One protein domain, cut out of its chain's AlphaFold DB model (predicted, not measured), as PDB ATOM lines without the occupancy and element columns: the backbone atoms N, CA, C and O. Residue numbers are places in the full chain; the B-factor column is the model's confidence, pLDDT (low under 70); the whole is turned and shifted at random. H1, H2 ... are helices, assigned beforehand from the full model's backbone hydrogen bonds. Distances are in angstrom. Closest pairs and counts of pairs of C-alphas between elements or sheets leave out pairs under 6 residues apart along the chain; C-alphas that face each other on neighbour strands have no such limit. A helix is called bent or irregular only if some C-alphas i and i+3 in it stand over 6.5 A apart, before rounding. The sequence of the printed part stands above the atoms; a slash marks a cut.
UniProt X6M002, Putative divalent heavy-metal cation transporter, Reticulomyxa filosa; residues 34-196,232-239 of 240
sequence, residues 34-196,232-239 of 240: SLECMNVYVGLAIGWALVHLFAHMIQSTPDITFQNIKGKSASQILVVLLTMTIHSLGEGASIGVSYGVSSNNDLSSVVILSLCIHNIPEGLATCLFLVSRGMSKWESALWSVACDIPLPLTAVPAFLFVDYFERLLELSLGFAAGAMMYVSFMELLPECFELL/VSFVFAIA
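Overview. This is residues 34 to 196 and 232 to 239 of the 240 residues of the protein "Putative divalent heavy-metal cation transporter" of Reticulomyxa filosa (UniProt X6M002). This is an elongated helical bundle built round the long helix H2, with the long helix H3 side by side with it, the kinked helix H6 packed on it elsewhere, and H1 crossing H6. Two short helices, H4 and then H5, pack on H2 one after the other, while a small separate piece, H7, sits near H6. You have 171 printed residues with seven named helices, H1 to H7 in chain order, and no named strand; the class is all helix. The whole is compact, with a radius of gyration of the C-alphas of 16.7 A, and spans 51 by 34 by 28 A, only just elongated.

Along the chain. Find C-alpha 34 at (239.022, 197.851, 205.608); from there H1 runs through residues 34 to 59, 37.2 A long. H2 takes residues 72 to 101, 43.9 A, starting from C-alpha 72 at (262.063, 193.790, 171.573). H3 covers residues 105 to 132, 40.9 A, followed by H4, residues 137 to 147, 15.6 A, and H5, residues 150 to 160, 15.9 A. H6, residues 162 to 196, measures 45.6 A and ends at C-alpha 196, (257.060, 212.278, 170.406). It is irregular, with C-alphas 167 and 170 7.0 A apart, and has a kink of 45 degrees near residue 170. H7 is residues 232 to 237, 8.6 A.

Arrangement. Begin at H2, the hub, which touches five helices; H2, H3, H4, H5 and H6 form a bundle, a group of helices gathered together. H2 and H3 are a helical hairpin at a shallow tilt of 5 degrees, closest at C-alphas 98 and 108, 5.2 A. H5 touches H2 at Gly 92 and Leu 151, whose C-alphas are the closest, 4.0 A apart. H4 touches H2 at a steep tilt of 45 degrees, closest at C-alphas 85 and 147, 4.5 A. H6 touches H2 at a shallow tilt of 30 degrees, opposite ways, closest at C-alphas 97 and 162, 5.3 A. H1 touches H6 at a steep tilt of 48 degrees, closest at C-alphas 44 and 178, 4.0 A. H6 and H7 are near each other. Every O i to N i+4 pair is within hydrogen-bond range in H1, H4 and H7, against 25 of 26 in H2, 22 of 24 in H3, 5 of 7 in H5 and 24 of 31 in H6.

Size, cuts and confidence. The farthest C-alphas, of Pro 62 and Asn 104, are 53.4 A apart. The link H1 to H2 is long. Residues 197 to 231 are not printed, leaving 20.3 A between C-alphas 196 and 232. Model confidence is under 70 at residues 34 to 35, 103 to 105 and 232 to 239.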
ATOM      1  N   SER A  34     237.563 197.984 205.484       65.06
ATOM      2  CA  SER A  34     239.022 197.851 205.608       65.06
ATOM      3  C   SER A  34     239.559 196.523 205.051       65.06
ATOM      4  O   SER A  34     240.654 196.489 204.486       65.06
ATOM      5  N   LEU A  35     238.807 195.427 205.202       69.31
ATOM      6  CA  LEU A  35     239.137 194.114 204.635       69.31
ATOM      7  C   LEU A  35     239.041 194.115 203.103       69.31
ATOM      8  O   LEU A  35     239.936 193.584 202.446       69.31
ATOM      9  N   GLU A  36     238.013 194.747 202.539       73.44
ATOM     10  CA  GLU A  36     237.827 194.871 201.085       73.44
ATOM     11  C   GLU A  36     238.937 195.735 200.461       73.44
ATOM     12  O   GLU A  36     239.589 195.331 199.495       73.44
ATOM     13  N   CYS A  37     239.280 196.871 201.085       78.44
ATOM     14  CA  CYS A  37     240.426 197.681 200.665       78.44
ATOM     15  C   CYS A  37     241.732 196.870 200.674       78.44
ATOM     16  O   CYS A  37     242.552 196.988 199.761       78.44
ATOM     17  N   MET A  38     241.934 196.015 201.683       84.50
ATOM     18  CA  MET A  38     243.106 195.141 201.742       84.50
ATOM     19  C   MET A  38     243.133 194.146 200.573       84.50
ATOM     20  O   MET A  38     244.199 193.958 199.986       84.50
ATOM     21  N   ASN A  39     241.994 193.558 200.190       85.88
ATOM     22  CA  ASN A  39     241.904 192.669 199.025       85.88
ATOM     23  C   ASN A  39     242.299 193.388 197.733       85.88
ATOM     24  O   ASN A  39     243.047 192.829 196.932       85.88
ATOM     25  N   VAL A  40     241.862 194.637 197.552       86.94
ATOM     26  CA  VAL A  40     242.217 195.448 196.378       86.94
ATOM     27  C   VAL A  40     243.721 195.722 196.336       86.94
ATOM     28  O   VAL A  40     244.356 195.490 195.307       86.94
ATOM     29  N   TYR A  41     244.331 196.144 197.449       91.12
ATOM     30  CA  TYR A  41     245.780 196.390 197.500       91.12
ATOM     31  C   TYR A  41     246.605 195.117 197.286       91.12
ATOM     32  O   TYR A  41     247.621 195.145 196.588       91.12
ATOM     33  N   VAL A  42     246.170 193.994 197.864       93.81
ATOM     34  CA  VAL A  42     246.802 192.686 197.653       93.81
ATOM     35  C   VAL A  42     246.675 192.272 196.190       93.81
ATOM     36  O   VAL A  42     247.673 191.888 195.582       93.81
ATOM     37  N   GLY A  43     245.485 192.414 195.605       92.62
ATOM     38  CA  GLY A  43     245.238 192.175 194.187       92.62
ATOM     39  C   GLY A  43     246.181 192.998 193.319       92.62
ATOM     40  O   GLY A  43     246.886 192.432 192.490       92.62
ATOM     41  N   LEU A  44     246.284 194.302 193.575       93.50
ATOM     42  CA  LEU A  44     247.163 195.222 192.849       93.50
ATOM     43  C   LEU A  44     248.620 194.777 192.891       93.50
ATOM     44  O   LEU A  44     249.272 194.700 191.847       93.50
ATOM     45  N   ALA A  45     249.127 194.430 194.073       95.88
ATOM     46  CA  ALA A  45     250.491 193.936 194.215       95.88
ATOM     47  C   ALA A  45     250.714 192.637 193.421       95.88
ATOM     48  O   ALA A  45     251.729 192.503 192.734       95.88
ATOM     49  N   ILE A  46     249.760 191.700 193.475       95.62
ATOM     50  CA  ILE A  46     249.825 190.430 192.738       95.62
ATOM     51  C   ILE A  46     249.786 190.677 191.227       95.62
ATOM     52  O   ILE A  46     250.615 190.125 190.507       95.62
ATOM     53  N   GLY A  47     248.865 191.515 190.749       94.19
ATOM     54  CA  GLY A  47     248.711 191.847 189.333       94.19
ATOM     55  C   GLY A  47     249.970 192.473 188.753       94.19
ATOM     56  O   GLY A  47     250.501 191.987 187.754       94.19
ATOM     57  N   TRP A  48     250.517 193.482 189.437       94.94
ATOM     58  CA  TRP A  48     251.787 194.091 189.048       94.94
ATOM     59  C   TRP A  48     252.923 193.062 189.019       94.94
ATOM     60  O   TRP A  48     253.650 192.968 188.031       94.94
ATOM     61  N   ALA A  49     253.084 192.278 190.091       96.25
ATOM     62  CA  ALA A  49     254.174 191.311 190.210       96.25
ATOM     63  C   ALA A  49     254.102 190.213 189.142       96.25
ATOM     64  O   ALA A  49     255.126 189.826 188.581       96.25
ATOM     65  N   LEU A  50     252.899 189.725 188.838       95.38
ATOM     66  CA  LEU A  50     252.680 188.670 187.859       95.38
ATOM     67  C   LEU A  50     252.917 189.166 186.430       95.38
ATOM     68  O   LEU A  50     253.617 188.495 185.671       95.38
ATOM     69  N   VAL A  51     252.416 190.352 186.069       95.31
ATOM     70  CA  VAL A  51     252.720 190.935 184.753       95.31
ATOM     71  C   VAL A  51     254.207 191.258 184.643       95.31
ATOM     72  O   VAL A  51     254.816 190.951 183.621       95.31
ATOM     73  N   HIS A  52     254.825 191.790 185.699       95.25
ATOM     74  CA  HIS A  52     256.266 192.019 185.729       95.25
ATOM     75  C   HIS A  52     257.061 190.729 185.508       95.25
ATOM     76  O   HIS A  52     258.003 190.717 184.717       95.25
ATOM     77  N   LEU A  53     256.662 189.631 186.155       94.94
ATOM     78  CA  LEU A  53     257.288 188.327 185.972       94.94
ATOM     79  C   LEU A  53     257.140 187.835 184.529       94.94
ATOM     80  O   LEU A  53     258.136 187.452 183.918       94.94
ATOM     81  N   PHE A  54     255.933 187.879 183.959       93.06
ATOM     82  CA  PHE A  54     255.724 187.470 182.568       93.06
ATOM     83  C   PHE A  54     256.493 188.346 181.590       93.06
ATOM     84  O   PHE A  54     257.138 187.825 180.682       93.06
ATOM     85  N   ALA A  55     256.494 189.660 181.799       93.00
ATOM     86  CA  ALA A  55     257.273 190.581 180.995       93.00
ATOM     87  C   ALA A  55     258.763 190.262 181.079       93.00
ATOM     88  O   ALA A  55     259.420 190.168 180.046       93.00
ATOM     89  N   HIS A  56     259.284 190.000 182.278       92.50
ATOM     90  CA  HIS A  56     260.674 189.610 182.458       92.50
ATOM     91  C   HIS A  56     261.000 188.288 181.750       92.50
ATOM     92  O   HIS A  56     262.017 188.200 181.063       92.50
ATOM     93  N   MET A  57     260.132 187.276 181.850       90.69
ATOM     94  CA  MET A  57     260.316 185.984 181.176       90.69
ATOM     95  C   MET A  57     260.300 186.120 179.648       90.69
ATOM     96  O   MET A  57     261.183 185.595 178.968       90.69
ATOM     97  N   ILE A  58     259.324 186.849 179.104       91.12
ATOM     98  CA  ILE A  58     259.172 187.060 177.659       91.12
ATOM     99  C   ILE A  58     260.357 187.875 177.132       91.12
ATOM    100  O   ILE A  58     261.030 187.450 176.200       91.12
ATOM    101  N   GLN A  59     260.680 189.005 177.762       88.19
ATOM    102  CA  GLN A  59     261.750 189.895 177.302       88.19
ATOM    103  C   GLN A  59     263.154 189.291 177.456       88.19
ATOM    104  O   GLN A  59     264.067 189.691 176.734       88.19
ATOM    105  N   SER A  60     263.335 188.317 178.354       87.81
ATOM    106  CA  SER A  60     264.601 187.584 178.507       87.81
ATOM    107  C   SER A  60     264.793 186.473 177.472       87.81
ATOM    108  O   SER A  60     265.872 185.887 177.405       87.81
ATOM    109  N   THR A  61     263.773 186.162 176.666       85.19
ATOM    110  CA  THR A  61     263.855 185.095 175.667       85.19
ATOM    111  C   THR A  61     264.499 185.627 174.378       85.19
ATOM    112  O   THR A  61     263.929 186.510 173.727       85.19
ATOM    113  N   PRO A  62     265.678 185.112 173.974       73.56
ATOM    114  CA  PRO A  62     266.301 185.504 172.717       73.56
ATOM    115  C   PRO A  62     265.466 185.018 171.523       73.56
ATOM    116  O   PRO A  62     264.834 183.966 171.579       73.56
ATOM    117  N   ASP A  63     265.469 185.797 170.439       80.50
ATOM    118  CA  ASP A  63     264.803 185.479 169.167       80.50
ATOM    119  C   ASP A  63     263.272 185.306 169.211       80.50
ATOM    120  O   ASP A  63     262.696 184.609 168.374       80.50
ATOM    121  N   ILE A  64     262.572 186.006 170.113       87.50
ATOM    122  CA  ILE A  64     261.108 186.095 170.031       87.50
ATOM    123  C   ILE A  64     260.677 186.741 168.709       87.50
ATOM    124  O   ILE A  64     261.093 187.848 168.341       87.50
ATOM    125  N   THR A  65     259.779 186.043 168.022       85.88
ATOM    126  CA  THR A  65     259.090 186.517 166.827       85.88
ATOM    127  C   THR A  65     257.591 186.433 167.046       85.88
ATOM    128  O   THR A  65     257.081 185.375 167.413       85.88
ATOM    129  N   PHE A  66     256.881 187.525 166.789       87.94
ATOM    130  CA  PHE A  66     255.425 187.553 166.803       87.94
ATOM    131  C   PHE A  66     254.942 188.097 165.464       87.94
ATOM    132  O   PHE A  66     255.287 189.220 165.087       87.94
ATOM    133  N   GLN A  67     254.190 187.279 164.721       84.69
ATOM    134  CA  GLN A  67     253.888 187.525 163.308       84.69
ATOM    135  C   GLN A  67     255.186 187.782 162.508       84.69
ATOM    136  O   GLN A  67     256.074 186.932 162.472       84.69
ATOM    137  N   ASN A  68     255.326 188.968 161.907       85.56
ATOM    138  CA  ASN A  68     256.501 189.401 161.142       85.56
ATOM    139  C   ASN A  68     257.435 190.340 161.928       85.56
ATOM    140  O   ASN A  68     258.361 190.918 161.359       85.56
ATOM    141  N   ILE A  69     257.200 190.513 163.229       87.94
ATOM    142  CA  ILE A  69     257.955 191.424 164.092       87.94
ATOM    143  C   ILE A  69     258.922 190.599 164.936       87.94
ATOM    144  O   ILE A  69     258.570 189.527 165.431       87.94
ATOM    145  N   LYS A  70     260.155 191.086 165.095       88.81
ATOM    146  CA  LYS A  70     261.224 190.380 165.814       88.81
ATOM    147  C   LYS A  70     261.779 191.198 166.975       88.81
ATOM    148  O   LYS A  70     261.775 192.429 166.943       88.81
ATOM    149  N   GLY A  71     262.318 190.493 167.966       89.25
ATOM    150  CA  GLY A  71     263.080 191.073 169.066       89.25
ATOM    151  C   GLY A  71     262.206 191.840 170.056       89.25
ATOM    152  O   GLY A  71     261.117 191.395 170.425       89.25
ATOM    153  N   LYS A  72     262.689 193.010 170.495       86.94
ATOM    154  CA  LYS A  72     262.063 193.790 171.573       86.94
ATOM    155  C   LYS A  72     260.602 194.141 171.272       86.94
ATOM    156  O   LYS A  72     259.745 193.871 172.103       86.94
ATOM    157  N   SER A  73     260.297 194.641 170.073       89.06
ATOM    158  CA  SER A  73     258.925 195.018 169.699       89.06
ATOM    159  C   SER A  73     257.943 193.845 169.783       89.06
ATOM    160  O   SER A  73     256.817 194.027 170.228       89.06
ATOM    161  N   ALA A  74     258.369 192.635 169.403       91.69
ATOM    162  CA  ALA A  74     257.535 191.437 169.495       91.69
ATOM    163  C   ALA A  74     257.281 191.021 170.950       91.69
ATOM    164  O   ALA A  74     256.165 190.645 171.298       91.69
ATOM    165  N   SER A  75     258.293 191.157 171.810       92.44
ATOM    166  CA  SER A  75     258.149 190.908 173.249       92.44
ATOM    167  C   SER A  75     257.147 191.874 173.885       92.44
ATOM    168  O   SER A  75     256.277 191.448 174.633       92.44
ATOM    169  N   GLN A  76     257.216 193.162 173.541       91.06
ATOM    170  CA  GLN A  76     256.298 194.178 174.065       91.06
ATOM    171  C   GLN A  76     254.858 193.958 173.591       91.06
ATOM    172  O   GLN A  76     253.930 194.075 174.384       91.06
ATOM    173  N   ILE A  77     254.670 193.580 172.321       93.44
ATOM    174  CA  ILE A  77     253.356 193.179 171.801       93.44
ATOM    175  C   ILE A  77     252.792 192.018 172.623       93.44
ATOM    176  O   ILE A  77     251.661 192.103 173.086       93.44
ATOM    177  N   LEU A  78     253.577 190.960 172.839       94.31
ATOM    178  CA  LEU A  78     253.133 189.799 173.611       94.31
ATOM    179  C   LEU A  78     252.761 190.163 175.049       94.31
ATOM    180  O   LEU A  78     251.726 189.715 175.529       94.31
ATOM    181  N   VAL A  79     253.565 190.993 175.720       93.81
ATOM    182  CA  VAL A  79     253.275 191.454 177.087       93.81
ATOM    183  C   VAL A  79     251.964 192.230 177.142       93.81
ATOM    184  O   VAL A  79     251.140 191.960 178.015       93.81
ATOM    185  N   VAL A  80     251.736 193.152 176.201       93.38
ATOM    186  CA  VAL A  80     250.490 193.928 176.144       93.38
ATOM    187  C   VAL A  80     249.298 193.028 175.837       93.38
ATOM    188  O   VAL A  80     248.333 193.058 176.589       93.38
ATOM    189  N   LEU A  81     249.366 192.176 174.809       94.62
ATOM    190  CA  LEU A  81     248.262 191.275 174.452       94.62
ATOM    191  C   LEU A  81     247.906 190.322 175.596       94.62
ATOM    192  O   LEU A  81     246.730 190.113 175.884       94.62
ATOM    193  N   LEU A  82     248.910 189.755 176.265       94.25
ATOM    194  CA  LEU A  82     248.701 188.847 177.390       94.25
ATOM    195  C   LEU A  82     248.080 189.593 178.575       94.25
ATOM    196  O   LEU A  82     247.146 189.086 179.189       94.25
ATOM    197  N   THR A  83     248.536 190.815 178.849       94.06
ATOM    198  CA  THR A  83     247.969 191.637 179.923       94.06
ATOM    199  C   THR A  83     246.524 192.035 179.638       94.06
ATOM    200  O   THR A  83     245.684 191.834 180.509       94.06
ATOM    201  N   MET A  84     246.216 192.510 178.426       92.94
ATOM    202  CA  MET A  84     244.842 192.850 178.027       92.94
ATOM    203  C   MET A  84     243.929 191.627 178.101       92.94
ATOM    204  O   MET A  84     242.860 191.690 178.681       92.94
ATOM    205  N   THR A  85     244.401 190.462 177.648       93.31
ATOM    206  CA  THR A  85     243.636 189.207 177.762       93.31
ATOM    207  C   THR A  85     243.268 188.893 179.215       93.31
ATOM    208  O   THR A  85     242.154 188.452 179.491       93.31
ATOM    209  N   ILE A  86     244.194 189.096 180.161       91.88
ATOM    210  CA  ILE A  86     243.902 188.870 181.580       91.88
ATOM    211  C   ILE A  86     242.986 189.970 182.138       91.88
ATOM    212  O   ILE A  86     242.130 189.675 182.968       91.88
ATOM    213  N   HIS A  87     243.129 191.211 181.679       91.25
ATOM    214  CA  HIS A  87     242.246 192.313 182.052       91.25
ATOM    215  C   HIS A  87     240.782 192.008 181.685       91.25
ATOM    216  O   HIS A  87     239.920 192.012 182.568       91.25
ATOM    217  N   SER A  88     240.531 191.580 180.444       91.50
ATOM    218  CA  SER A  88     239.192 191.239 179.948       91.50
ATOM    219  C   SER A  88     238.559 190.037 180.679       91.50
ATOM    220  O   SER A  88     237.336 189.893 180.689       91.50
ATOM    221  N   LEU A  89     239.344 189.175 181.349       91.06
ATOM    222  CA  LEU A  89     238.791 188.136 182.242       91.06
ATOM    223  C   LEU A  89     238.077 188.753 183.456       91.06
ATOM    224  O   LEU A  89     237.026 188.263 183.872       91.06
ATOM    225  N   GLY A  90     238.660 189.802 184.043       88.94
ATOM    226  CA  GLY A  90     238.082 190.505 185.188       88.94
ATOM    227  C   GLY A  90     236.803 191.243 184.805       88.94
ATOM    228  O   GLY A  90     235.793 191.142 185.497       88.94
ATOM    229  N   GLU A  91     236.807 191.910 183.654       88.88
ATOM    230  CA  GLU A  91     235.619 192.587 183.129       88.88
ATOM    231  C   GLU A  91     234.473 191.611 182.836       88.88
ATOM    232  O   GLU A  91     233.328 191.846 183.228       88.88
ATOM    233  N   GLY A  92     234.771 190.473 182.204       90.56
ATOM    234  CA  GLY A  92     233.761 189.453 181.950       90.56
ATOM    235  C   GLY A  92     233.184 188.870 183.241       90.56
ATOM    236  O   GLY A  92     231.967 188.699 183.342       90.56
ATOM    237  N   ALA A  93     234.014 188.642 184.263       90.56
ATOM    238  CA  ALA A  93     233.535 188.255 185.590       90.56
ATOM    239  C   ALA A  93     232.584 189.305 186.192       90.56
ATOM    240  O   ALA A  93     231.516 188.941 186.695       90.56
ATOM    241  N   SER A  94     232.916 190.592 186.071       87.88
ATOM    242  CA  SER A  94     232.068 191.702 186.519       87.88
ATOM    243  C   SER A  94     230.713 191.731 185.812       87.88
ATOM    244  O   SER A  94     229.691 191.916 186.472       87.88
ATOM    245  N   ILE A  95     230.664 191.466 184.500       89.25
ATOM    246  CA  ILE A  95     229.402 191.353 183.746       89.25
ATOM    247  C   ILE A  95     228.536 190.217 184.305       89.25
ATOM    248  O   ILE A  95     227.348 190.415 184.570       89.25
ATOM    249  N   GLY A  96     229.124 189.033 184.501       89.94
ATOM    250  CA  GLY A  96     228.399 187.859 184.992       89.94
ATOM    251  C   GLY A  96     227.858 188.037 186.412       89.94
ATOM    252  O   GLY A  96     226.685 187.757 186.663       89.94
ATOM    253  N   VAL A  97     228.680 188.565 187.324       89.38
ATOM    254  CA  VAL A  97     228.267 188.861 188.706       89.38
ATOM    255  C   VAL A  97     227.210 189.964 188.736       89.38
ATOM    256  O   VAL A  97     226.203 189.819 189.425       89.38
ATOM    257  N   SER A  98     227.380 191.037 187.958       86.50
ATOM    258  CA  SER A  98     226.418 192.145 187.904       86.50
ATOM    259  C   SER A  98     225.027 191.688 187.458       86.50
ATOM    260  O   SER A  98     224.021 192.119 188.026       86.50
ATOM    261  N   TYR A  99     224.948 190.772 186.488       86.69
ATOM    262  CA  TYR A  99     223.678 190.160 186.086       86.69
ATOM    263  C   TYR A  99     223.112 189.193 187.128       86.69
ATOM    264  O   TYR A  99     221.897 189.082 187.261       86.69
ATOM    265  N   GLY A 100     223.972 188.465 187.839       85.12
ATOM    266  CA  GLY A 100     223.547 187.429 188.776       85.12
ATOM    267  C   GLY A 100     223.141 187.937 190.163       85.12
ATOM    268  O   GLY A 100     222.309 187.313 190.817       85.12
ATOM    269  N   VAL A 101     223.693 189.069 190.611       80.19
ATOM    270  CA  VAL A 101     223.362 189.692 191.909       80.19
ATOM    271  C   VAL A 101     222.108 190.567 191.819       80.19
ATOM    272  O   VAL A 101     221.373 190.700 192.801       80.19
ATOM    273  N   SER A 102     221.845 191.188 190.666       71.81
ATOM    274  CA  SER A 102     220.763 192.166 190.562       71.81
ATOM    275  C   SER A 102     219.403 191.512 190.318       71.81
ATOM    276  O   SER A 102     219.133 190.971 189.252       71.81
ATOM    277  N   SER A 103     218.493 191.643 191.288       62.91
ATOM    278  CA  SER A 103     217.068 191.306 191.120       62.91
ATOM    279  C   SER A 103     216.340 192.266 190.167       62.91
ATOM    280  O   SER A 103     215.282 191.915 189.647       62.91
ATOM    281  N   ASN A 104     216.871 193.479 189.974       62.81
ATOM    282  CA  ASN A 104     216.307 194.516 189.112       62.81
ATOM    283  C   ASN A 104     217.266 194.771 187.945       62.81
ATOM    284  O   ASN A 104     218.426 195.121 188.158       62.81
ATOM    285  N   ASN A 105     216.783 194.630 186.710       69.31
ATOM    286  CA  ASN A 105     217.613 194.726 185.500       69.31
ATOM    287  C   ASN A 105     218.325 196.084 185.326       69.31
ATOM    288  O   ASN A 105     219.289 196.178 184.566       69.31
ATOM    289  N   ASP A 106     217.877 197.124 186.031       76.44
ATOM    290  CA  ASP A 106     218.367 198.491 185.869       76.44
ATOM    291  C   ASP A 106     219.851 198.631 186.247       76.44
ATOM    292  O   ASP A 106     220.623 199.191 185.469       76.44
ATOM    293  N   LEU A 107     220.296 198.061 187.375       74.06
ATOM    294  CA  LEU A 107     221.698 198.173 187.807       74.06
ATOM    295  C   LEU A 107     222.652 197.440 186.852       74.06
ATOM    296  O   LEU A 107     223.670 197.995 186.444       74.06
ATOM    297  N   SER A 108     222.295 196.220 186.438       81.19
ATOM    298  CA  SER A 108     223.106 195.432 185.501       81.19
ATOM    299  C   SER A 108     223.216 196.114 184.138       81.19
ATOM    300  O   SER A 108     224.275 196.095 183.514       81.19
ATOM    301  N   SER A 109     222.140 196.770 183.690       80.06
ATOM    302  CA  SER A 109     222.137 197.509 182.427       80.06
ATOM    303  C   SER A 109     223.103 198.698 182.438       80.06
ATOM    304  O   SER A 109     223.783 198.936 181.440       80.06
ATOM    305  N   VAL A 110     223.224 199.397 183.573       84.94
ATOM    306  CA  VAL A 110     224.156 200.520 183.740       84.94
ATOM    307  C   VAL A 110     225.604 200.036 183.725       84.94
ATOM    308  O   VAL A 110     226.419 200.618 183.015       84.94
ATOM    309  N   VAL A 111     225.918 198.950 184.443       83.25
ATOM    310  CA  VAL A 111     227.274 198.370 184.469       83.25
ATOM    311  C   VAL A 111     227.707 197.931 183.072       83.25
ATOM    312  O   VAL A 111     228.794 198.275 182.617       83.25
ATOM    313  N   ILE A 112     226.835 197.230 182.349       83.75
ATOM    314  CA  ILE A 112     227.144 196.755 180.996       83.75
ATOM    315  C   ILE A 112     227.286 197.912 180.022       83.75
ATOM    316  O   ILE A 112     228.200 197.910 179.204       83.75
ATOM    317  N   LEU A 113     226.410 198.913 180.101       85.69
ATOM    318  CA  LEU A 113     226.525 200.092 179.251       85.69
ATOM    319  C   LEU A 113     227.830 200.852 179.525       85.69
ATOM    320  O   LEU A 113     228.474 201.305 178.581       85.69
ATOM    321  N   SER A 114     228.226 200.964 180.795       85.19
ATOM    322  CA  SER A 114     229.490 201.578 181.202       85.19
ATOM    323  C   SER A 114     230.694 200.826 180.625       85.19
ATOM    324  O   SER A 114     231.528 201.454 179.973       85.19
ATOM    325  N   LEU A 115     230.724 199.495 180.750       84.62
ATOM    326  CA  LEU A 115     231.766 198.647 180.159       84.62
ATOM    327  C   LEU A 115     231.797 198.760 178.629       84.62
ATOM    328  O   LEU A 115     232.839 199.018 178.046       84.62
ATOM    329  N   CYS A 116     230.648 198.705 177.952       83.38
ATOM    330  CA  CYS A 116     230.593 198.888 176.498       83.38
ATOM    331  C   CYS A 116     231.232 200.210 176.039       83.38
ATOM    332  O   CYS A 116     231.880 200.256 174.994       83.38
ATOM    333  N   ILE A 117     231.038 201.292 176.798       83.81
ATOM    334  CA  ILE A 117     231.650 202.590 176.499       83.81
ATOM    335  C   ILE A 117     233.152 202.573 176.810       83.81
ATOM    336  O   ILE A 117     233.908 203.209 176.077       83.81
ATOM    337  N   HIS A 118     233.584 201.852 177.846       84.50
ATOM    338  CA  HIS A 118     234.985 201.709 178.253       84.50
ATOM    339  C   HIS A 118     235.837 200.954 177.218       84.50
ATOM    340  O   HIS A 118     236.900 201.437 176.820       84.50
ATOM    341  N   ASN A 119     235.333 199.827 176.705       85.62
ATOM    342  CA  ASN A 119     236.109 198.945 175.829       85.62
ATOM    343  C   ASN A 119     236.359 199.557 174.436       85.62
ATOM    344  O   ASN A 119     237.300 199.167 173.746       85.62
ATOM    345  N   ILE A 120     235.559 200.542 173.998       83.31
ATOM    346  CA  ILE A 120     235.768 201.221 172.704       83.31
ATOM    347  C   ILE A 120     237.123 201.965 172.692       83.31
ATOM    348  O   ILE A 120     237.954 201.682 171.820       83.31
ATOM    349  N   PRO A 121     237.387 202.918 173.610       85.44
ATOM    350  CA  PRO A 121     238.702 203.529 173.735       85.44
ATOM    351  C   PRO A 121     239.841 202.550 174.033       85.44
ATOM    352  O   PRO A 121     240.930 202.732 173.489       85.44
ATOM    353  N   GLU A 122     239.612 201.526 174.857       83.56
ATOM    354  CA  GLU A 122     240.643 200.542 175.201       83.56
ATOM    355  C   GLU A 122     241.091 199.737 173.976       83.56
ATOM    356  O   GLU A 122     242.288 199.660 173.671       83.56
ATOM    357  N   GLY A 123     240.135 199.223 173.200       85.25
ATOM    358  CA  GLY A 123     240.424 198.518 171.957       85.25
ATOM    359  C   GLY A 123     241.142 199.416 170.948       85.25
ATOM    360  O   GLY A 123     242.105 198.999 170.297       85.25
ATOM    361  N   LEU A 124     240.753 200.693 170.856       84.94
ATOM    362  CA  LEU A 124     241.447 201.661 170.005       84.94
ATOM    363  C   LEU A 124     242.895 201.904 170.462       84.94
ATOM    364  O   LEU A 124     243.799 201.951 169.622       84.94
ATOM    365  N   ALA A 125     243.125 202.048 171.769       86.75
ATOM    366  CA  ALA A 125     244.454 202.248 172.341       86.75
ATOM    367  C   ALA A 125     245.364 201.041 172.069       86.75
ATOM    368  O   ALA A 125     246.490 201.213 171.589       86.75
ATOM    369  N   THR A 126     244.850 199.826 172.270       89.19
ATOM    370  CA  THR A 126     245.560 198.576 171.972       89.19
ATOM    371  C   THR A 126     245.883 198.471 170.484       89.19
ATOM    372  O   THR A 126     247.038 198.253 170.116       89.19
ATOM    373  N   CYS A 127     244.913 198.729 169.600       87.69
ATOM    374  CA  CYS A 127     245.142 198.758 168.155       87.69
ATOM    375  C   CYS A 127     246.259 199.731 167.762       87.69
ATOM    376  O   CYS A 127     247.145 199.385 166.976       87.69
ATOM    377  N   LEU A 128     246.226 200.956 168.292       87.19
ATOM    378  CA  LEU A 128     247.209 201.986 167.969       87.19
ATOM    379  C   LEU A 128     248.608 201.602 168.458       87.19
ATOM    380  O   LEU A 128     249.585 201.792 167.726       87.19
ATOM    381  N   PHE A 129     248.704 201.010 169.649       88.81
ATOM    382  CA  PHE A 129     249.958 200.481 170.172       88.81
ATOM    383  C   PHE A 129     250.542 199.405 169.247       88.81
ATOM    384  O   PHE A 129     251.699 199.511 168.834       88.81
ATOM    385  N   LEU A 130     249.749 198.414 168.834       89.25
ATOM    386  CA  LEU A 130     250.205 197.349 167.929       89.25
ATOM    387  C   LEU A 130     250.673 197.901 166.570       89.25
ATOM    388  O   LEU A 130     251.739 197.523 166.072       89.25
ATOM    389  N   VAL A 131     249.934 198.860 166.001       87.88
ATOM    390  CA  VAL A 131     250.318 199.536 164.750       87.88
ATOM    391  C   VAL A 131     251.630 200.307 164.912       87.88
ATOM    392  O   VAL A 131     252.482 200.250 164.025       87.88
ATOM    393  N   SER A 132     251.841 200.988 166.045       86.12
ATOM    394  CA  SER A 132     253.090 201.723 166.317       86.12
ATOM    395  C   SER A 132     254.325 200.811 166.346       86.12
ATOM    396  O   SER A 132     255.420 201.223 165.957       86.12
ATOM    397  N   ARG A 133     254.131 199.534 166.704       87.44
ATOM    398  CA  ARG A 133     255.162 198.487 166.720       87.44
ATOM    399  C   ARG A 133     255.393 197.812 165.368       87.44
ATOM    400  O   ARG A 133     256.290 196.978 165.262       87.44
ATOM    401  N   GLY A 134     254.645 198.199 164.334       86.88
ATOM    402  CA  GLY A 134     254.823 197.726 162.962       86.88
ATOM    403  C   GLY A 134     253.843 196.639 162.522       86.88
ATOM    404  O   GLY A 134     254.044 196.063 161.453       86.88
ATOM    405  N   MET A 135     252.794 196.348 163.301       89.31
ATOM    406  CA  MET A 135     251.721 195.457 162.846       89.31
ATOM    407  C   MET A 135     250.842 196.157 161.809       89.31
ATOM    408  O   MET A 135     250.664 197.379 161.833       89.31
ATOM    409  N   SER A 136     250.254 195.390 160.887       87.75
ATOM    410  CA  SER A 136     249.273 195.962 159.964       87.75
ATOM    411  C   SER A 136     248.003 196.383 160.716       87.75
ATOM    412  O   SER A 136     247.664 195.836 161.768       87.75
ATOM    413  N   LYS A 137     247.269 197.360 160.170       83.12
ATOM    414  CA  LYS A 137     246.038 197.884 160.794       83.12
ATOM    415  C   LYS A 137     244.987 196.793 161.010       83.12
ATOM    416  O   LYS A 137     244.324 196.778 162.038       83.12
ATOM    417  N   TRP A 138     244.855 195.884 160.042       84.25
ATOM    418  CA  TRP A 138     243.873 194.805 160.099       84.25
ATOM    419  C   TRP A 138     244.245 193.741 161.130       84.25
ATOM    420  O   TRP A 138     243.409 193.355 161.937       84.25
ATOM    421  N   GLU A 139     245.512 193.318 161.165       85.88
ATOM    422  CA  GLU A 139     245.983 192.379 162.187       85.88
ATOM    423  C   GLU A 139     245.862 192.979 163.588       85.88
ATOM    424  O   GLU A 139     245.436 192.291 164.504       85.88
ATOM    425  N   SER A 140     246.186 194.263 163.748       85.56
ATOM    426  CA  SER A 140     246.069 194.958 165.035       85.56
ATOM    427  C   SER A 140     244.624 194.993 165.533       85.56
ATOM    428  O   SER A 140     244.378 194.715 166.702       85.56
ATOM    429  N   ALA A 141     243.666 195.260 164.639       84.50
ATOM    430  CA  ALA A 141     242.242 195.219 164.965       84.50
ATOM    431  C   ALA A 141     241.782 193.811 165.368       84.50
ATOM    432  O   ALA A 141     241.097 193.655 166.375       84.50
ATOM    433  N   LEU A 142     242.196 192.781 164.624       87.88
ATOM    434  CA  LEU A 142     241.861 191.393 164.951       87.88
ATOM    435  C   LEU A 142     242.437 190.963 166.300       87.88
ATOM    436  O   LEU A 142     241.730 190.338 167.082       87.88
ATOM    437  N   TRP A 143     243.692 191.309 166.583       89.69
ATOM    438  CA  TRP A 143     244.328 190.982 167.857       89.69
ATOM    439  C   TRP A 143     243.710 191.741 169.030       89.69
ATOM    440  O   TRP A 143     243.542 191.148 170.089       89.69
ATOM    441  N   SER A 144     243.298 192.996 168.834       88.38
ATOM    442  CA  SER A 144     242.557 193.742 169.854       88.38
ATOM    443  C   SER A 144     241.227 193.074 170.190       88.38
ATOM    444  O   SER A 144     240.935 192.876 171.359       88.38
ATOM    445  N   VAL A 145     240.446 192.665 169.186       87.38
ATOM    446  CA  VAL A 145     239.187 191.934 169.423       87.38
ATOM    447  C   VAL A 145     239.456 190.561 170.047       87.38
ATOM    448  O   VAL A 145     238.688 190.096 170.884       87.38
ATOM    449  N   ALA A 146     240.550 189.900 169.658       90.06
ATOM    450  CA  ALA A 146     240.921 188.602 170.211       90.06
ATOM    451  C   ALA A 146     241.241 188.668 171.713       90.06
ATOM    452  O   ALA A 146     240.931 187.713 172.426       90.06
ATOM    453  N   CYS A 147     241.808 189.779 172.195       89.75
ATOM    454  CA  CYS A 147     242.046 190.006 173.623       89.75
ATOM    455  C   CYS A 147     240.757 190.053 174.450       89.75
ATOM    456  O   CYS A 147     240.813 189.679 175.615       89.75
ATOM    457  N   ASP A 148     239.615 190.391 173.842       89.81
ATOM    458  CA  ASP A 148     238.309 190.477 174.514       89.81
ATOM    459  C   ASP A 148     237.450 189.214 174.371       89.81
ATOM    460  O   ASP A 148     236.371 189.115 174.951       89.81
ATOM    461  N   ILE A 149     237.925 188.183 173.663       89.44
ATOM    462  CA  ILE A 149     237.285 186.853 173.657       89.44
ATOM    463  C   ILE A 149     237.087 186.267 175.073       89.44
ATOM    464  O   ILE A 149     236.061 185.617 175.298       89.44
ATOM    465  N   PRO A 150     238.004 186.453 176.043       92.19
ATOM    466  CA  PRO A 150     237.794 186.001 177.410       92.19
ATOM    467  C   PRO A 150     236.555 186.604 178.076       92.19
ATOM    468  O   PRO A 150     235.942 185.925 178.891       92.19
ATOM    469  N   LEU A 151     236.131 187.809 177.683       90.00
ATOM    470  CA  LEU A 151     235.013 188.542 178.277       90.00
ATOM    471  C   LEU A 151     233.711 187.703 178.310       90.00
ATOM    472  O   LEU A 151     233.242 187.370 179.407       90.00
ATOM    473  N   PRO A 152     233.150 187.240 177.164       88.62
ATOM    474  CA  PRO A 152     231.994 186.343 177.168       88.62
ATOM    475  C   PRO A 152     232.298 184.969 177.780       88.62
ATOM    476  O   PRO A 152     231.401 184.351 178.355       88.62
ATOM    477  N   LEU A 153     233.542 184.482 177.686       93.94
ATOM    478  CA  LEU A 153     233.929 183.186 178.252       93.94
ATOM    479  C   LEU A 153     233.897 183.184 179.782       93.94
ATOM    480  O   LEU A 153     233.553 182.162 180.367       93.94
ATOM    481  N   THR A 154     234.226 184.304 180.425       93.62
ATOM    482  CA  THR A 154     234.152 184.465 181.885       93.62
ATOM    483  C   THR A 154     232.790 184.922 182.380       93.62
ATOM    484  O   THR A 154     232.398 184.530 183.475       93.62
ATOM    485  N   ALA A 155     232.031 185.676 181.580       91.50
ATOM    486  CA  ALA A 155     230.716 186.165 181.988       91.50
ATOM    487  C   ALA A 155     229.725 185.033 182.285       91.50
ATOM    488  O   ALA A 155     229.006 185.081 183.279       91.50
ATOM    489  N   VAL A 156     229.722 183.976 181.467       93.19
ATOM    490  CA  VAL A 156     228.833 182.820 181.660       93.19
ATOM    491  C   VAL A 156     229.107 182.075 182.978       93.19
ATOM    492  O   VAL A 156     228.177 181.937 183.773       93.19
ATOM    493  N   PRO A 157     230.330 181.592 183.275       93.62
ATOM    494  CA  PRO A 157     230.604 180.936 184.549       93.62
ATOM    495  C   PRO A 157     230.456 181.889 185.740       93.62
ATOM    496  O   PRO A 157     229.978 181.450 186.781       93.62
ATOM    497  N   ALA A 158     230.783 183.176 185.597       92.00
ATOM    498  CA  ALA A 158     230.566 184.152 186.662       92.00
ATOM    499  C   ALA A 158     229.079 184.339 186.997       92.00
ATOM    500  O   ALA A 158     228.724 184.417 188.169       92.00
ATOM    501  N   PHE A 159     228.203 184.310 185.990       91.38
ATOM    502  CA  PHE A 159     226.752 184.309 186.180       91.38
ATOM    503  C   PHE A 159     226.219 183.002 186.792       91.38
ATOM    504  O   PHE A 159     225.254 183.017 187.552       91.38
ATOM    505  N   LEU A 160     226.823 181.851 186.482       92.94
ATOM    506  CA  LEU A 160     226.401 180.568 187.061       92.94
ATOM    507  C   LEU A 160     226.888 180.378 188.507       92.94
ATOM    508  O   LEU A 160     226.225 179.701 189.290       92.94
ATOM    509  N   PHE A 161     228.032 180.966 188.861       93.25
ATOM    510  CA  PHE A 161     228.698 180.813 190.159       93.25
ATOM    511  C   PHE A 161     228.889 182.161 190.869       93.25
ATOM    512  O   PHE A 161     229.974 182.468 191.370       93.25
ATOM    513  N   VAL A 162     227.822 182.959 190.921       90.00
ATOM    514  CA  VAL A 162     227.831 184.347 191.419       90.00
ATOM    515  C   VAL A 162     228.421 184.457 192.817       90.00
ATOM    516  O   VAL A 162     229.321 185.261 193.024       90.00
ATOM    517  N   ASP A 163     228.003 183.602 193.754       86.75
ATOM    518  CA  ASP A 163     228.477 183.646 195.145       86.75
ATOM    519  C   ASP A 163     230.001 183.490 195.278       86.75
ATOM    520  O   ASP A 163     230.609 183.982 196.233       86.75
ATOM    521  N   TYR A 164     230.623 182.771 194.339       88.50
ATOM    522  CA  TYR A 164     232.065 182.561 194.307       88.50
ATOM    523  C   TYR A 164     232.782 183.729 193.628       88.50
ATOM    524  O   TYR A 164     233.735 184.274 194.183       88.50
ATOM    525  N   PHE A 165     232.312 184.132 192.444       88.12
ATOM    526  CA  PHE A 165     232.932 185.212 191.677       88.12
ATOM    527  C   PHE A 165     232.782 186.573 192.350       88.12
ATOM    528  O   PHE A 165     233.704 187.375 192.283       88.12
ATOM    529  N   GLU A 166     231.681 186.813 193.059       85.50
ATOM    530  CA  GLU A 166     231.468 188.055 193.792       85.50
ATOM    531  C   GLU A 166     232.530 188.260 194.881       85.50
ATOM    532  O   GLU A 166     233.072 189.350 195.017       85.50
ATOM    533  N   ARG A 167     232.911 187.197 195.598       83.69
ATOM    534  CA  ARG A 167     233.979 187.256 196.614       83.69
ATOM    535  C   ARG A 167     235.365 187.474 196.015       83.69
ATOM    536  O   ARG A 167     236.262 187.956 196.697       83.69
ATOM    537  N   LEU A 168     235.561 187.058 194.769       86.56
ATOM    538  CA  LEU A 168     236.819 187.244 194.050       86.56
ATOM    539  C   LEU A 168     236.891 188.589 193.330       86.56
ATOM    540  O   LEU A 168     237.966 188.946 192.854       86.56
ATOM    541  N   LEU A 169     235.784 189.324 193.250       85.12
ATOM    542  CA  LEU A 169     235.653 190.482 192.379       85.12
ATOM    543  C   LEU A 169     236.601 191.608 192.799       85.12
ATOM    544  O   LEU A 169     237.393 192.057 191.980       85.12
ATOM    545  N   GLU A 170     236.637 191.965 194.083       85.31
ATOM    546  CA  GLU A 170     237.561 192.971 194.638       85.31
ATOM    547  C   GLU A 170     239.033 192.623 194.387       85.31
ATOM    548  O   GLU A 170     239.824 193.458 193.946       85.31
ATOM    549  N   LEU A 171     239.403 191.360 194.632       88.25
ATOM    550  CA  LEU A 171     240.759 190.875 194.397       88.25
ATOM    551  C   LEU A 171     241.101 190.917 192.901       88.25
ATOM    552  O   LEU A 171     242.219 191.282 192.539       88.25
ATOM    553  N   SER A 172     240.147 190.559 192.038       87.75
ATOM    554  CA  SER A 172     240.304 190.560 190.580       87.75
ATOM    555  C   SER A 172     240.405 191.973 190.002       87.75
ATOM    556  O   SER A 172     241.232 192.202 189.123       87.75
ATOM    557  N   LEU A 173     239.646 192.931 190.541       85.44
ATOM    558  CA  LEU A 173     239.714 194.345 190.178       85.44
ATOM    559  C   LEU A 173     241.044 194.950 190.621       85.44
ATOM    560  O   LEU A 173     241.720 195.598 189.826       85.44
ATOM    561  N   GLY A 174     241.473 194.666 191.856       88.50
ATOM    562  CA  GLY A 174     242.807 195.028 192.327       88.50
ATOM    563  C   GLY A 174     243.889 194.447 191.419       88.50
ATOM    564  O   GLY A 174     244.780 195.159 190.963       88.50
ATOM    565  N   PHE A 175     243.787 193.162 191.079       91.75
ATOM    566  CA  PHE A 175     244.701 192.505 190.146       91.75
ATOM    567  C   PHE A 175     244.738 193.196 188.775       91.75
ATOM    568  O   PHE A 175     245.822 193.504 188.276       91.75
ATOM    569  N   ALA A 176     243.575 193.485 188.189       90.06
ATOM    570  CA  ALA A 176     243.455 194.195 186.921       90.06
ATOM    571  C   ALA A 176     244.093 195.593 187.000       90.06
ATOM    572  O   ALA A 176     244.851 195.972 186.105       90.06
ATOM    573  N   ALA A 177     243.878 196.313 188.105       88.62
ATOM    574  CA  ALA A 177     244.509 197.600 188.381       88.62
ATOM    575  C   ALA A 177     246.041 197.509 188.371       88.62
ATOM    576  O   ALA A 177     246.707 198.294 187.694       88.62
ATOM    577  N   GLY A 178     246.614 196.527 189.071       91.12
ATOM    578  CA  GLY A 178     248.061 196.305 189.102       91.12
ATOM    579  C   GLY A 178     248.649 195.942 187.737       91.12
ATOM    580  O   GLY A 178     249.693 196.467 187.345       91.12
ATOM    581  N   ALA A 179     247.956 195.079 186.994       91.69
ATOM    582  CA  ALA A 179     248.350 194.643 185.660       91.69
ATOM    583  C   ALA A 179     248.390 195.811 184.655       91.69
ATOM    584  O   ALA A 179     249.386 196.021 183.956       91.69
ATOM    585  N   MET A 180     247.339 196.627 184.637       90.56
ATOM    586  CA  MET A 180     247.242 197.796 183.761       90.56
ATOM    587  C   MET A 180     248.180 198.924 184.180       90.56
ATOM    588  O   MET A 180     248.718 199.625 183.319       90.56
ATOM    589  N   MET A 181     248.447 199.079 185.482       90.00
ATOM    590  CA  MET A 181     249.473 199.999 185.965       90.00
ATOM    591  C   MET A 181     250.841 199.607 185.393       90.00
ATOM    592  O   MET A 181     251.550 200.465 184.865       90.00
ATOM    593  N   TYR A 182     251.192 198.316 185.406       92.38
ATOM    594  CA  TYR A 182     252.445 197.842 184.813       92.38
ATOM    595  C   TYR A 182     252.542 198.199 183.329       92.38
ATOM    596  O   TYR A 182     253.501 198.852 182.917       92.38
ATOM    597  N   VAL A 183     251.544 197.821 182.526       90.31
ATOM    598  CA  VAL A 183     251.547 198.089 181.077       90.31
ATOM    599  C   VAL A 183     251.600 199.584 180.780       90.31
ATOM    600  O   VAL A 183     252.378 200.018 179.927       90.31
ATOM    601  N   SER A 184     250.841 200.392 181.517       88.75
ATOM    602  CA  SER A 184     250.810 201.841 181.328       88.75
ATOM    603  C   SER A 184     252.180 202.478 181.551       88.75
ATOM    604  O   SER A 184     252.645 203.246 180.709       88.75
ATOM    605  N   PHE A 185     252.861 202.136 182.648       88.62
ATOM    606  CA  PHE A 185     254.148 202.745 182.989       88.62
ATOM    607  C   PHE A 185     255.340 202.129 182.255       88.62
ATOM    608  O   PHE A 185     256.272 202.856 181.913       88.62
ATOM    609  N   MET A 186     255.336 200.816 182.024       89.69
ATOM    610  CA  MET A 186     256.503 200.098 181.501       89.69
ATOM    611  C   MET A 186     256.469 199.911 179.986       89.69
ATOM    612  O   MET A 186     257.531 199.821 179.375       89.69
ATOM    613  N   GLU A 187     255.288 199.903 179.363       87.44
ATOM    614  CA  GLU A 187     255.153 199.659 177.922       87.44
ATOM    615  C   GLU A 187     254.601 200.871 177.163       87.44
ATOM    616  O   GLU A 187     255.193 201.290 176.164       87.44
ATOM    617  N   LEU A 188     253.502 201.471 177.638       84.88
ATOM    618  CA  LEU A 188     252.828 202.567 176.928       84.88
ATOM    619  C   LEU A 188     253.548 203.909 177.102       84.88
ATOM    620  O   LEU A 188     253.773 204.624 176.122       84.88
ATOM    621  N   LEU A 189     253.939 204.256 178.331       85.69
ATOM    622  CA  LEU A 189     254.580 205.536 178.625       85.69
ATOM    623  C   LEU A 189     255.920 205.715 177.878       85.69
ATOM    624  O   LEU A 189     256.096 206.760 177.244       85.69
ATOM    625  N   PRO A 190     256.848 204.734 177.859       84.81
ATOM    626  CA  PRO A 190     258.091 204.863 177.097       84.81
ATOM    627  C   PRO A 190     257.844 204.984 175.591       84.81
ATOM    628  O   PRO A 190     258.541 205.741 174.916       84.81
ATOM    629  N   GLU A 191     256.826 204.293 175.067       82.81
ATOM    630  CA  GLU A 191     256.470 204.377 173.649       82.81
ATOM    631  C   GLU A 191     255.971 205.768 173.264       82.81
ATOM    632  O   GLU A 191     256.382 206.316 172.242       82.81
ATOM    633  N   CYS A 192     255.150 206.387 174.113       81.56
ATOM    634  CA  CYS A 192     254.692 207.756 173.892       81.56
ATOM    635  C   CYS A 192     255.875 208.725 173.757       81.56
ATOM    636  O   CYS A 192     255.899 209.556 172.846       81.56
ATOM    637  N   PHE A 193     256.898 208.585 174.605       84.50
ATOM    638  CA  PHE A 193     258.109 209.399 174.508       84.50
ATOM    639  C   PHE A 193     258.921 209.122 173.235       84.50
ATOM    640  O   PHE A 193     259.434 210.066 172.625       84.50
ATOM    641  N   GLU A 194     259.030 207.866 172.793       83.88
ATOM    642  CA  GLU A 194     259.700 207.540 171.528       83.88
ATOM    643  C   GLU A 194     258.971 208.127 170.310       83.88
ATOM    644  O   GLU A 194     259.618 208.669 169.405       83.88
ATOM    645  N   LEU A 195     257.637 208.065 170.289       80.81
ATOM    646  CA  LEU A 195     256.810 208.626 169.220       80.81
ATOM    647  C   LEU A 195     256.913 210.153 169.161       80.81
ATOM    648  O   LEU A 195     257.118 210.701 168.076       80.81
ATOM    649  N   LEU A 196     256.862 210.828 170.314       82.88
ATOM    650  CA  LEU A 196     257.060 212.278 170.406       82.88
ATOM    651  C   LEU A 196     258.461 212.687 169.942       82.88
ATOM    652  O   LEU A 196     258.624 213.647 169.195       82.88
ATOM    653  N   VAL A 232     244.017 209.070 183.942       38.47
ATOM    654  CA  VAL A 232     243.277 209.655 185.070       38.47
ATOM    655  C   VAL A 232     241.915 208.987 185.235       38.47
ATOM    656  O   VAL A 232     241.562 208.634 186.353       38.47
ATOM    657  N   SER A 233     241.177 208.733 184.151       39.75
ATOM    658  CA  SER A 233     239.934 207.953 184.191       39.75
ATOM    659  C   SER A 233     240.169 206.541 184.721       39.75
ATOM    660  O   SER A 233     239.329 206.040 185.456       39.75
ATOM    661  N   PHE A 234     241.326 205.937 184.438       42.81
ATOM    662  CA  PHE A 234     241.726 204.653 185.011       42.81
ATOM    663  C   PHE A 234     241.943 204.728 186.533       42.81
ATOM    664  O   PHE A 234     241.472 203.869 187.270       42.81
ATOM    665  N   VAL A 235     242.594 205.785 187.027       33.09
ATOM    666  CA  VAL A 235     242.785 206.011 188.473       33.09
ATOM    667  C   VAL A 235     241.457 206.278 189.191       33.09
ATOM    668  O   VAL A 235     241.289 205.822 190.317       33.09
ATOM    669  N   PHE A 236     240.512 206.971 188.551       30.00
ATOM    670  CA  PHE A 236     239.177 207.201 189.113       30.00
ATOM    671  C   PHE A 236     238.281 205.956 189.058       30.00
ATOM    672  O   PHE A 236     237.579 205.697 190.021       30.00
ATOM    673  N   ALA A 237     238.369 205.132 188.010       32.06
ATOM    674  CA  ALA A 237     237.607 203.882 187.902       32.06
ATOM    675  C   ALA A 237     238.039 202.792 188.906       32.06
ATOM    676  O   ALA A 237     237.315 201.826 189.106       32.06
ATOM    677  N   ILE A 238     239.220 202.927 189.520       31.31
ATOM    678  CA  ILE A 238     239.691 202.067 190.624       31.31
ATOM    679  C   ILE A 238     239.288 202.647 191.996       31.31
ATOM    680  O   ILE A 238     239.380 201.958 193.011       31.31
ATOM    681  N   ALA A 239     238.893 203.922 192.041       27.91
ATOM    682  CA  ALA A 239     238.605 204.657 193.270       27.91
ATOM    683  C   ALA A 239     237.103 204.799 193.585       27.91
ATOM    684  O   ALA A 239     236.787 205.277 194.675       27.91
TER     685      ALA A 239